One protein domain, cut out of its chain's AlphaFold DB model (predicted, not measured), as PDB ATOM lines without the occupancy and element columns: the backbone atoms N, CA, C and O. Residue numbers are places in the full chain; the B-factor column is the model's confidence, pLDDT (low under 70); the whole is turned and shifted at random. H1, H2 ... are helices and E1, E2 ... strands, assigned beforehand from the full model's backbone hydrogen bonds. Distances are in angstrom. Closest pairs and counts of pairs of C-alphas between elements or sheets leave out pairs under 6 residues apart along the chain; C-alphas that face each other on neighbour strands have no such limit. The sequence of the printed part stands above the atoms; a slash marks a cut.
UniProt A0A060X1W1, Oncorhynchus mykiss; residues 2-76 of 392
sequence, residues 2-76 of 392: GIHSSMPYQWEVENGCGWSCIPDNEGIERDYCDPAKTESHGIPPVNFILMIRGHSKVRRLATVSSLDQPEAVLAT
ATOM      1  N   GLY A   2     -12.728  18.035  85.042       38.62
ATOM      2  CA  GLY A   2     -13.007  18.307  83.632       38.62
ATOM      3  C   GLY A   2     -12.406  19.622  83.144       38.62
ATOM      4  O   GLY A   2     -12.305  20.589  83.896       38.62
ATOM      5  N   ILE A   3     -12.007  19.628  81.876       47.56
ATOM      6  CA  ILE A   3     -11.564  20.807  81.136       47.56
ATOM      7  C   ILE A   3     -12.727  21.805  81.146       47.56
ATOM      8  O   ILE A   3     -13.758  21.564  80.525       47.56
ATOM      9  N   HIS A   4     -12.593  22.878  81.922       55.53
ATOM     10  CA  HIS A   4     -13.630  23.898  82.076       55.53
ATOM     11  C   HIS A   4     -13.583  24.940  80.946       55.53
ATOM     12  O   HIS A   4     -14.574  25.622  80.710       55.53
ATOM     13  N   SER A   5     -12.446  25.040  80.246       60.78
ATOM     14  CA  SER A   5     -12.174  25.982  79.160       60.78
ATOM     15  C   SER A   5     -11.015  25.490  78.281       60.78
ATOM     16  O   SER A   5     -10.275  24.588  78.668       60.78
ATOM     17  N   SER A   6     -10.834  26.103  77.108       69.56
ATOM     18  CA  SER A   6      -9.631  25.947  76.268       69.56
ATOM     19  C   SER A   6      -8.405  26.694  76.816       69.56
ATOM     20  O   SER A   6      -7.299  26.505  76.316       69.56
ATOM     21  N   MET A   7      -8.602  27.514  77.850       81.31
ATOM     22  CA  MET A   7      -7.585  28.299  78.550       81.31
ATOM     23  C   MET A   7      -7.315  27.716  79.951       81.31
ATOM     24  O   MET A   7      -8.200  27.065  80.511       81.31
ATOM     25  N   PRO A   8      -6.140  27.975  80.566       83.38
ATOM     26  CA  PRO A   8      -5.846  27.550  81.940       83.38
ATOM     27  C   PRO A   8      -6.702  28.268  83.001       83.38
ATOM     28  O   PRO A   8      -6.652  27.933  84.185       83.38
ATOM     29  N   TYR A   9      -7.501  29.246  82.571       90.31
ATOM     30  CA  TYR A   9      -8.392  30.039  83.398       90.31
ATOM     31  C   TYR A   9      -9.756  30.255  82.736       90.31
ATOM     32  O   TYR A   9      -9.879  30.328  81.509       90.31
ATOM     33  N   GLN A  10     -10.780  30.427  83.572       92.19
ATOM     34  CA  GLN A  10     -12.066  30.991  83.170       92.19
ATOM     35  C   GLN A  10     -12.665  31.839  84.287       92.19
ATOM     36  O   GLN A  10     -12.950  31.348  85.379       92.19
ATOM     37  N   TRP A  11     -12.906  33.112  83.992       94.06
ATOM     38  CA  TRP A  11     -13.639  34.016  84.874       94.06
ATOM     39  C   TRP A  11     -15.148  33.929  84.662       94.06
ATOM     40  O   TRP A  11     -15.635  34.068  83.537       94.06
ATOM     41  N   GLU A  12     -15.884  33.752  85.756       94.69
ATOM     42  CA  GLU A  12     -17.343  33.653  85.758       94.69
ATOM     43  C   GLU A  12     -17.970  34.579  86.799       94.69
ATOM     44  O   GLU A  12     -17.424  34.764  87.886       94.69
ATOM     45  N   VAL A  13     -19.145  35.120  86.484       95.38
ATOM     46  CA  VAL A  13     -19.958  35.963  87.363       95.38
ATOM     47  C   VAL A  13     -21.306  35.308  87.650       95.38
ATOM     48  O   VAL A  13     -21.935  34.723  86.761       95.38
ATOM     49  N   GLU A  14     -21.750  35.414  88.898       95.62
ATOM     50  CA  GLU A  14     -23.049  34.923  89.352       95.62
ATOM     51  C   GLU A  14     -24.186  35.819  88.831       95.62
ATOM     52  O   GLU A  14     -24.184  37.039  89.032       95.62
ATOM     53  N   ASN A  15     -25.170  35.216  88.159       87.19
ATOM     54  CA  ASN A  15     -26.277  35.924  87.503       87.19
ATOM     55  C   ASN A  15     -27.672  35.515  88.017       87.19
ATOM     56  O   ASN A  15     -28.659  35.609  87.291       87.19
ATOM     57  N   GLY A  16     -27.768  35.046  89.264       83.75
ATOM     58  CA  GLY A  16     -29.027  34.640  89.909       83.75
ATOM     59  C   GLY A  16     -29.586  33.290  89.439       83.75
ATOM     60  O   GLY A  16     -30.268  32.620  90.210       83.75
ATOM     61  N   CYS A  17     -29.254  32.849  88.223       83.06
ATOM     62  CA  CYS A  17     -29.588  31.522  87.693       83.06
ATOM     63  C   CYS A  17     -28.383  30.565  87.654       83.06
ATOM     64  O   CYS A  17     -28.523  29.417  87.236       83.06
ATOM     65  N   GLY A  18     -27.202  31.025  88.074       91.12
ATOM     66  CA  GLY A  18     -25.964  30.255  88.081       91.12
ATOM     67  C   GLY A  18     -24.747  31.128  87.789       91.12
ATOM     68  O   GLY A  18     -24.730  32.317  88.112       91.12
ATOM     69  N   TRP A  19     -23.732  30.523  87.176       92.50
ATOM     70  CA  TRP A  19     -22.479  31.172  86.794       92.50
ATOM     71  C   TRP A  19     -22.432  31.391  85.282       92.50
ATOM     72  O   TRP A  19     -22.831  30.519  84.513       92.50
ATOM     73  N   SER A  20     -21.944  32.555  84.857       89.31
ATOM     74  CA  SER A  20     -21.822  32.926  83.442       89.31
ATOM     75  C   SER A  20     -20.445  33.494  83.129       89.31
ATOM     76  O   SER A  20     -19.895  34.244  83.933       89.31
ATOM     77  N   CYS A  21     -19.885  33.151  81.966       89.62
ATOM     78  CA  CYS A  21     -18.558  33.611  81.561       89.62
ATOM     79  C   CYS A  21     -18.504  35.134  81.416       89.62
ATOM     80  O   CYS A  21     -19.388  35.746  80.812       89.62
ATOM     81  N   ILE A  22     -17.429  35.742  81.916       89.50
ATOM     82  CA  ILE A  22     -17.150  37.158  81.681       89.50
ATOM     83  C   ILE A  22     -16.459  37.298  80.307       89.50
ATOM     84  O   ILE A  22     -15.457  36.608  80.090       89.50
ATOM     85  N   PRO A  23     -16.960  38.152  79.382       79.38
ATOM     86  CA  PRO A  23     -16.469  38.216  77.998       79.38
ATOM     87  C   PRO A  23     -14.976  38.539  77.834       79.38
ATOM     88  O   PRO A  23     -14.319  37.933  76.995       79.38
ATOM     89  N   ASP A  24     -14.423  39.456  78.632       85.31
ATOM     90  CA  ASP A  24     -13.005  39.846  78.572       85.31
ATOM     91  C   ASP A  24     -12.133  38.989  79.507       85.31
ATOM     92  O   ASP A  24     -11.543  39.461  80.477       85.31
ATOM     93  N   ASN A  25     -12.121  37.678  79.266       87.25
ATOM     94  CA  ASN A  25     -11.494  36.717  80.175       87.25
ATOM     95  C   ASN A  25      -9.971  36.892  80.274       87.25
ATOM     96  O   ASN A  25      -9.417  36.916  81.368       87.25
ATOM     97  N   GLU A  26      -9.306  37.045  79.126       88.69
ATOM     98  CA  GLU A  26      -7.854  37.229  79.038       88.69
ATOM     99  C   GLU A  26      -7.416  38.586  79.597       88.69
ATOM    100  O   GLU A  26      -6.376  38.678  80.250       88.69
ATOM    101  N   GLY A  27      -8.202  39.645  79.376       90.69
ATOM    102  CA  GLY A  27      -7.927  40.954  79.950       90.69
ATOM    103  C   GLY A  27      -7.991  40.952  81.473       90.69
ATOM    104  O   GLY A  27      -7.088  41.480  82.124       90.69
ATOM    105  N   ILE A  28      -9.020  40.317  82.039       95.19
ATOM    106  CA  ILE A  28      -9.175  40.166  83.490       95.19
ATOM    107  C   ILE A  28      -8.067  39.285  84.064       95.19
ATOM    108  O   ILE A  28      -7.503  39.639  85.095       95.19
ATOM    109  N   GLU A  29      -7.719  38.179  83.401       95.69
ATOM    110  CA  GLU A  29      -6.629  37.315  83.853       95.69
ATOM    111  C   GLU A  29      -5.292  38.055  83.864       95.69
ATOM    112  O   GLU A  29      -4.582  38.005  84.863       95.69
ATOM    113  N   ARG A  30      -4.960  38.778  82.790       94.75
ATOM    114  CA  ARG A  30      -3.719  39.558  82.705       94.75
ATOM    115  C   ARG A  30      -3.588  40.535  83.868       94.75
ATOM    116  O   ARG A  30      -2.506  40.677  84.427       94.75
ATOM    117  N   ASP A  31      -4.687  41.192  84.225       96.44
ATOM    118  CA  ASP A  31      -4.716  42.092  85.370       96.44
ATOM    119  C   ASP A  31      -4.640  41.347  86.699       96.44
ATOM    120  O   ASP A  31      -3.984  41.823  87.616       96.44
ATOM    121  N   TYR A  32      -5.289  40.189  86.814       96.56
ATOM    122  CA  TYR A  32      -5.228  39.381  88.022       96.56
ATOM    123  C   TYR A  32      -3.810  38.882  88.284       96.56
ATOM    124  O   TYR A  32      -3.347  38.979  89.414       96.56
ATOM    125  N   CYS A  33      -3.108  38.398  87.257       95.56
ATOM    126  CA  CYS A  33      -1.730  37.914  87.343       95.56
ATOM    127  C   CYS A  33      -0.738  38.969  87.849       95.56
ATOM    128  O   CYS A  33       0.292  38.605  88.412       95.56
ATOM    129  N   ASP A  34      -1.035  40.258  87.669       94.00
ATOM    130  CA  ASP A  34      -0.215  41.348  88.186       94.00
ATOM    131  C   ASP A  34      -0.398  41.474  89.712       94.00
ATOM    132  O   ASP A  34      -1.485  41.828  90.190       94.00
ATOM    133  N   PRO A  35       0.647  41.216  90.520       94.12
ATOM    134  CA  PRO A  35       0.539  41.313  91.964       94.12
ATOM    135  C   PRO A  35       0.319  42.749  92.442       94.12
ATOM    136  O   PRO A  35      -0.120  42.893  93.572       94.12
ATOM    137  N   ALA A  36       0.541  43.798  91.646       92.75
ATOM    138  CA  ALA A  36       0.210  45.167  92.045       92.75
ATOM    139  C   ALA A  36      -1.296  45.461  91.944       92.75
ATOM    140  O   ALA A  36      -1.821  46.291  92.683       92.75
ATOM    141  N   LYS A  37      -2.036  44.743  91.093       94.06
ATOM    142  CA  LYS A  37      -3.450  45.037  90.839       94.06
ATOM    143  C   LYS A  37      -4.393  44.356  91.825       94.06
ATOM    144  O   LYS A  37      -4.301  43.162  92.132       94.06
ATOM    145  N   THR A  38      -5.365  45.133  92.293       94.38
ATOM    146  CA  THR A  38      -6.485  44.671  93.130       94.38
ATOM    147  C   THR A  38      -7.814  44.652  92.383       94.38
ATOM    148  O   THR A  38      -8.788  44.101  92.895       94.38
ATOM    149  N   GLU A  39      -7.861  45.216  91.177       96.12
ATOM    150  CA  GLU A  39      -9.045  45.249  90.323       96.12
ATOM    151  C   GLU A  39      -8.697  45.151  88.833       96.12
ATOM    152  O   GLU A  39      -7.577  45.469  88.424       96.12
ATOM    153  N   SER A  40      -9.656  44.691  88.025       95.44
ATOM    154  CA  SER A  40      -9.524  44.638  86.566       95.44
ATOM    155  C   SER A  40      -9.913  45.954  85.887       95.44
ATOM    156  O   SER A  40     -10.701  46.731  86.414       95.44
ATOM    157  N   HIS A  41      -9.441  46.172  84.659       89.12
ATOM    158  CA  HIS A  41      -9.764  47.348  83.837       89.12
ATOM    159  C   HIS A  41     -11.184  47.370  83.228       89.12
ATOM    160  O   HIS A  41     -11.518  48.281  82.468       89.12
ATOM    161  N   GLY A  42     -12.024  46.367  83.507       84.44
ATOM    162  CA  GLY A  42     -13.378  46.267  82.955       84.44
ATOM    163  C   GLY A  42     -14.378  47.235  83.599       84.44
ATOM    164  O   GLY A  42     -14.146  47.771  84.678       84.44
ATOM    165  N   ILE A  43     -15.545  47.424  82.969       85.69
ATOM    166  CA  ILE A  43     -16.649  48.223  83.529       85.69
ATOM    167  C   ILE A  43     -17.916  47.355  83.652       85.69
ATOM    168  O   ILE A  43     -18.420  46.863  82.638       85.69
ATOM    169  N   PRO A  44     -18.465  47.147  84.865       90.56
ATOM    170  CA  PRO A  44     -17.794  47.328  86.157       90.56
ATOM    171  C   PRO A  44     -16.552  46.421  86.301       90.56
ATOM    172  O   PRO A  44     -16.524  45.344  85.681       90.56
ATOM    173  N   PRO A  45     -15.562  46.827  87.117       95.25
ATOM    174  CA  PRO A  45     -14.341  46.061  87.330       95.25
ATOM    175  C   PRO A  45     -14.609  44.822  88.186       95.25
ATOM    176  O   PRO A  45     -15.571  44.767  88.959       95.25
ATOM    177  N   VAL A  46     -13.751  43.814  88.041       97.12
ATOM    178  CA  VAL A  46     -13.670  42.694  88.984       97.12
ATOM    179  C   VAL A  46     -12.739  43.118  90.110       97.12
ATOM    180  O   VAL A  46     -11.585  43.428  89.845       97.12
ATOM    181  N   ASN A  47     -13.213  43.109  91.352       97.00
ATOM    182  CA  ASN A  47     -12.368  43.274  92.528       97.00
ATOM    183  C   ASN A  47     -11.759  41.913  92.892       97.00
ATOM    184  O   ASN A  47     -12.483  40.984  93.249       97.00
ATOM    185  N   PHE A  48     -10.436  41.796  92.801       95.88
ATOM    186  CA  PHE A  48      -9.702  40.543  92.995       95.88
ATOM    187  C   PHE A  48      -9.531  40.138  94.458       95.88
ATOM    188  O   PHE A  48      -9.200  38.989  94.733       95.88
ATOM    189  N   ILE A  49      -9.728  41.068  95.394       92.06
ATOM    190  CA  ILE A  49      -9.629  40.791  96.831       92.06
ATOM    191  C   ILE A  49     -10.956  40.237  97.341       92.06
ATOM    192  O   ILE A  49     -11.003  39.210  98.009       92.06
ATOM    193  N   LEU A  50     -12.051  40.908  96.988       94.75
ATOM    194  CA  LEU A  50     -13.400  40.539  97.407       94.75
ATOM    195  C   LEU A  50     -14.038  39.485  96.495       94.75
ATOM    196  O   LEU A  50     -15.061  38.910  96.860       94.75
ATOM    197  N   MET A  51     -13.458  39.244  95.314       95.31
ATOM    198  CA  MET A  51     -13.984  38.347  94.281       95.31
ATOM    199  C   MET A  51     -15.427  38.704  93.888       95.31
ATOM    200  O   MET A  51     -16.328  37.863  93.875       95.31
ATOM    201  N   ILE A  52     -15.649  39.982  93.556       95.88
ATOM    202  CA  ILE A  52     -16.950  40.529  93.137       95.88
ATOM    203  C   ILE A  52     -16.825  41.404  91.890       95.88
ATOM    204  O   ILE A  52     -15.780  41.992  91.629       95.88
ATOM    205  N   ARG A  53     -17.921  41.541  91.141       93.69
ATOM    206  CA  ARG A  53     -18.074  42.492  90.035       93.69
ATOM    207  C   ARG A  53     -19.397  43.232  90.188       93.69
ATOM    208  O   ARG A  53     -20.468  42.648  90.014       93.69
ATOM    209  N   GLY A  54     -19.328  44.517  90.537       91.62
ATOM    210  CA  GLY A  54     -20.498  45.259  91.013       91.62
ATOM    211  C   GLY A  54     -21.027  44.640  92.311       91.62
ATOM    212  O   GLY A  54     -20.336  44.661  93.324       91.62
ATOM    213  N   HIS A  55     -22.222  44.049  92.265       92.06
ATOM    214  CA  HIS A  55     -22.834  43.354  93.409       92.06
ATOM    215  C   HIS A  55     -22.832  41.823  93.277       92.06
ATOM    216  O   HIS A  55     -23.297  41.134  94.181       92.06
ATOM    217  N   SER A  56     -22.330  41.287  92.163       95.62
ATOM    218  CA  SER A  56     -22.322  39.848  91.895       95.62
ATOM    219  C   SER A  56     -21.003  39.212  92.316       95.62
ATOM    220  O   SER A  56     -19.938  39.793  92.101       95.62
ATOM    221  N   LYS A  57     -21.062  37.989  92.850       97.06
ATOM    222  CA  LYS A  57     -19.866  37.178  93.106       97.06
ATOM    223  C   LYS A  57     -19.194  36.777  91.799       97.06
ATOM    224  O   LYS A  57     -19.858  36.546  90.787       97.06
ATOM    225  N   VAL A  58     -17.875  36.670  91.844       96.62
ATOM    226  CA  VAL A  58     -17.028  36.239  90.737       96.62
ATOM    227  C   VAL A  58     -16.165  35.073  91.198       96.62
ATOM    228  O   VAL A  58     -15.766  35.000  92.357       96.62
ATOM    229  N   ARG A  59     -15.859  34.151  90.287       95.19
ATOM    230  CA  ARG A  59     -14.874  33.094  90.523       95.19
ATOM    231  C   ARG A  59     -13.938  32.952  89.333       95.19
ATOM    232  O   ARG A  59     -14.351  33.147  88.190       95.19
ATOM    233  N   ARG A  60     -12.697  32.569  89.626       94.06
ATOM    234  CA  ARG A  60     -11.717  32.114  88.641       94.06
ATOM    235  C   ARG A  60     -11.651  30.597  88.712       94.06
ATOM    236  O   ARG A  60     -11.258  30.043  89.736       94.06
ATOM    237  N   LEU A  61     -12.035  29.930  87.637       92.12
ATOM    238  CA  LEU A  61     -11.753  28.515  87.451       92.12
ATOM    239  C   LEU A  61     -10.301  28.376  86.996       92.12
ATOM    240  O   LEU A  61      -9.842  29.173  86.182       92.12
ATOM    241  N   ALA A  62      -9.585  27.408  87.561       88.31
ATOM    242  CA  ALA A  62      -8.199  27.100  87.233       88.31
ATOM    243  C   ALA A  62      -8.106  25.662  86.721       88.31
ATOM    244  O   ALA A  62      -8.897  24.796  87.111       88.31
ATOM    245  N   THR A  63      -7.137  25.394  85.859       85.06
ATOM    246  CA  THR A  63      -6.700  24.026  85.564       85.06
ATOM    247  C   THR A  63      -5.907  23.449  86.738       85.06
ATOM    248  O   THR A  63      -5.640  24.125  87.732       85.06
ATOM    249  N   VAL A  64      -5.560  22.164  86.640       84.69
ATOM    250  CA  VAL A  64      -4.707  21.479  87.623       84.69
ATOM    251  C   VAL A  64      -3.390  22.235  87.836       84.69
ATOM    252  O   VAL A  64      -2.880  22.845  86.898       84.69
ATOM    253  N   SER A  65      -2.856  22.215  89.058       85.88
ATOM    254  CA  SER A  65      -1.573  22.851  89.370       85.88
ATOM    255  C   SER A  65      -0.429  22.186  88.600       85.88
ATOM    256  O   SER A  65      -0.426  20.964  88.422       85.88
ATOM    257  N   SER A  66       0.567  22.971  88.184       85.19
ATOM    258  CA  SER A  66       1.801  22.436  87.590       85.19
ATOM    259  C   SER A  66       2.601  21.571  88.569       85.19
ATOM    260  O   SER A  66       3.352  20.709  88.126       85.19
ATOM    261  N   LEU A  67       2.394  21.723  89.884       84.06
ATOM    262  CA  LEU A  67       2.980  20.821  90.883       84.06
ATOM    263  C   LEU A  67       2.365  19.416  90.848       84.06
ATOM    264  O   LEU A  67       3.071  18.435  91.071       84.06
ATOM    265  N   ASP A  68       1.066  19.313  90.558       80.44
ATOM    266  CA  ASP A  68       0.353  18.031  90.534       80.44
ATOM    267  C   ASP A  68       0.496  17.326  89.180       80.44
ATOM    268  O   ASP A  68       0.563  16.098  89.104       80.44
ATOM    269  N   GLN A  69       0.502  18.099  88.088       77.25
ATOM    270  CA  GLN A  69       0.639  17.598  86.720       77.25
ATOM    271  C   GLN A  69       1.616  18.473  85.921       77.25
ATOM    272  O   GLN A  69       1.178  19.263  85.084       77.25
ATOM    273  N   PRO A  70       2.935  18.317  86.126       75.38
ATOM    274  CA  PRO A  70       3.947  19.126  85.435       75.38
ATOM    275  C   PRO A  70       3.948  18.909  83.916       75.38
ATOM    276  O   PRO A  70       4.292  19.805  83.155       75.38
ATOM    277  N   GLU A  71       3.508  17.731  83.470       69.56
ATOM    278  CA  GLU A  71       3.403  17.365  82.052       69.56
ATOM    279  C   GLU A  71       2.140  17.936  81.377       69.56
ATOM    280  O   GLU A  71       1.997  17.883  80.152       69.56
ATOM    281  N   ALA A  72       1.174  18.450  82.153       70.19
ATOM    282  CA  ALA A  72      -0.049  18.997  81.588       70.19
ATOM    283  C   ALA A  72       0.225  20.385  80.996       70.19
ATOM    284  O   ALA A  72       0.497  21.354  81.693       70.19
ATOM    285  N   VAL A  73       0.075  20.482  79.677       74.00
ATOM    286  CA  VAL A  73       0.355  21.675  78.854       74.00
ATOM    287  C   VAL A  73      -0.343  22.941  79.351       74.00
ATOM    288  O   VAL A  73       0.171  24.042  79.184       74.00
ATOM    289  N   LEU A  74      -1.535  22.782  79.924       80.69
ATOM    290  CA  LEU A  74      -2.337  23.876  80.461       80.69
ATOM    291  C   LEU A  74      -2.363  23.868  81.983       80.69
ATOM    292  O   LEU A  74      -3.301  24.419  82.545       80.69
ATOM    293  N   ALA A  75      -1.424  23.209  82.662       82.12
ATOM    294  CA  ALA A  75      -1.359  23.267  84.113       82.12
ATOM    295  C   ALA A  75      -1.153  24.715  84.571       82.12
ATOM    296  O   ALA A  75      -0.374  25.462  83.981       82.12
ATOM    297  N   THR A  76      -1.882  25.129  85.605       87.81
ATOM    298  CA  THR A  76      -1.723  26.469  86.168       87.81
ATOM    299  C   THR A  76      -0.442  26.500  86.994       87.81
ATOM    300  O   THR A  76      -0.337  25.805  88.003       87.81
TER     301      THR A  76
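Overview. This is residues 2 to 76 of the 392 residues of a protein of Oncorhynchus mykiss (UniProt A0A060X1W1). With little regular structure, this is a small antiparallel sheet, order E2 - E1 - E3, grazed by one helix, H1, with long loops; residues 63 to 76 make one end of the longest axis. Of 75 printed residues, 25 are in named elements, in chain order E1, E2, H1, E3, class mixed. It is compact, radius of gyration of the C-alphas 12.9 A, spanning 38 by 32 by 18 A.

Arrangement. Start at E1, residues 9 to 14, a hairpin with E2, residues 19 to 21; N 13 and O 20 are 2.8 A apart. H1, residues 25 to 33, only grazes the sheet; its closest C-alphas to E1 are those of Asn 25 and Trp 11, 5.8 A. Every O i to N i+4 pair in H1 is within hydrogen-bond range. E3, residues 56 to 62, is antiparallel to E1; N 61 and O 10 are 2.8 A apart. E2, H1, E3 form a split strand-helix-strand unit, E1 between its same-way strands, the crossover right-handed.

Along the chain. Find C-alpha 9 at (-8.392, 30.039, 83.398); E1 runs 16.6 A, E2 7.0 A, H1 12.2 A. E3 runs 19.6 A to C-alpha 62 at (-8.199, 27.100, 87.233).

Size, cuts and confidence. The printed part has no cut; the H1 to E3 link is long. Residues 2 to 6 and 71 have pLDDT under 70.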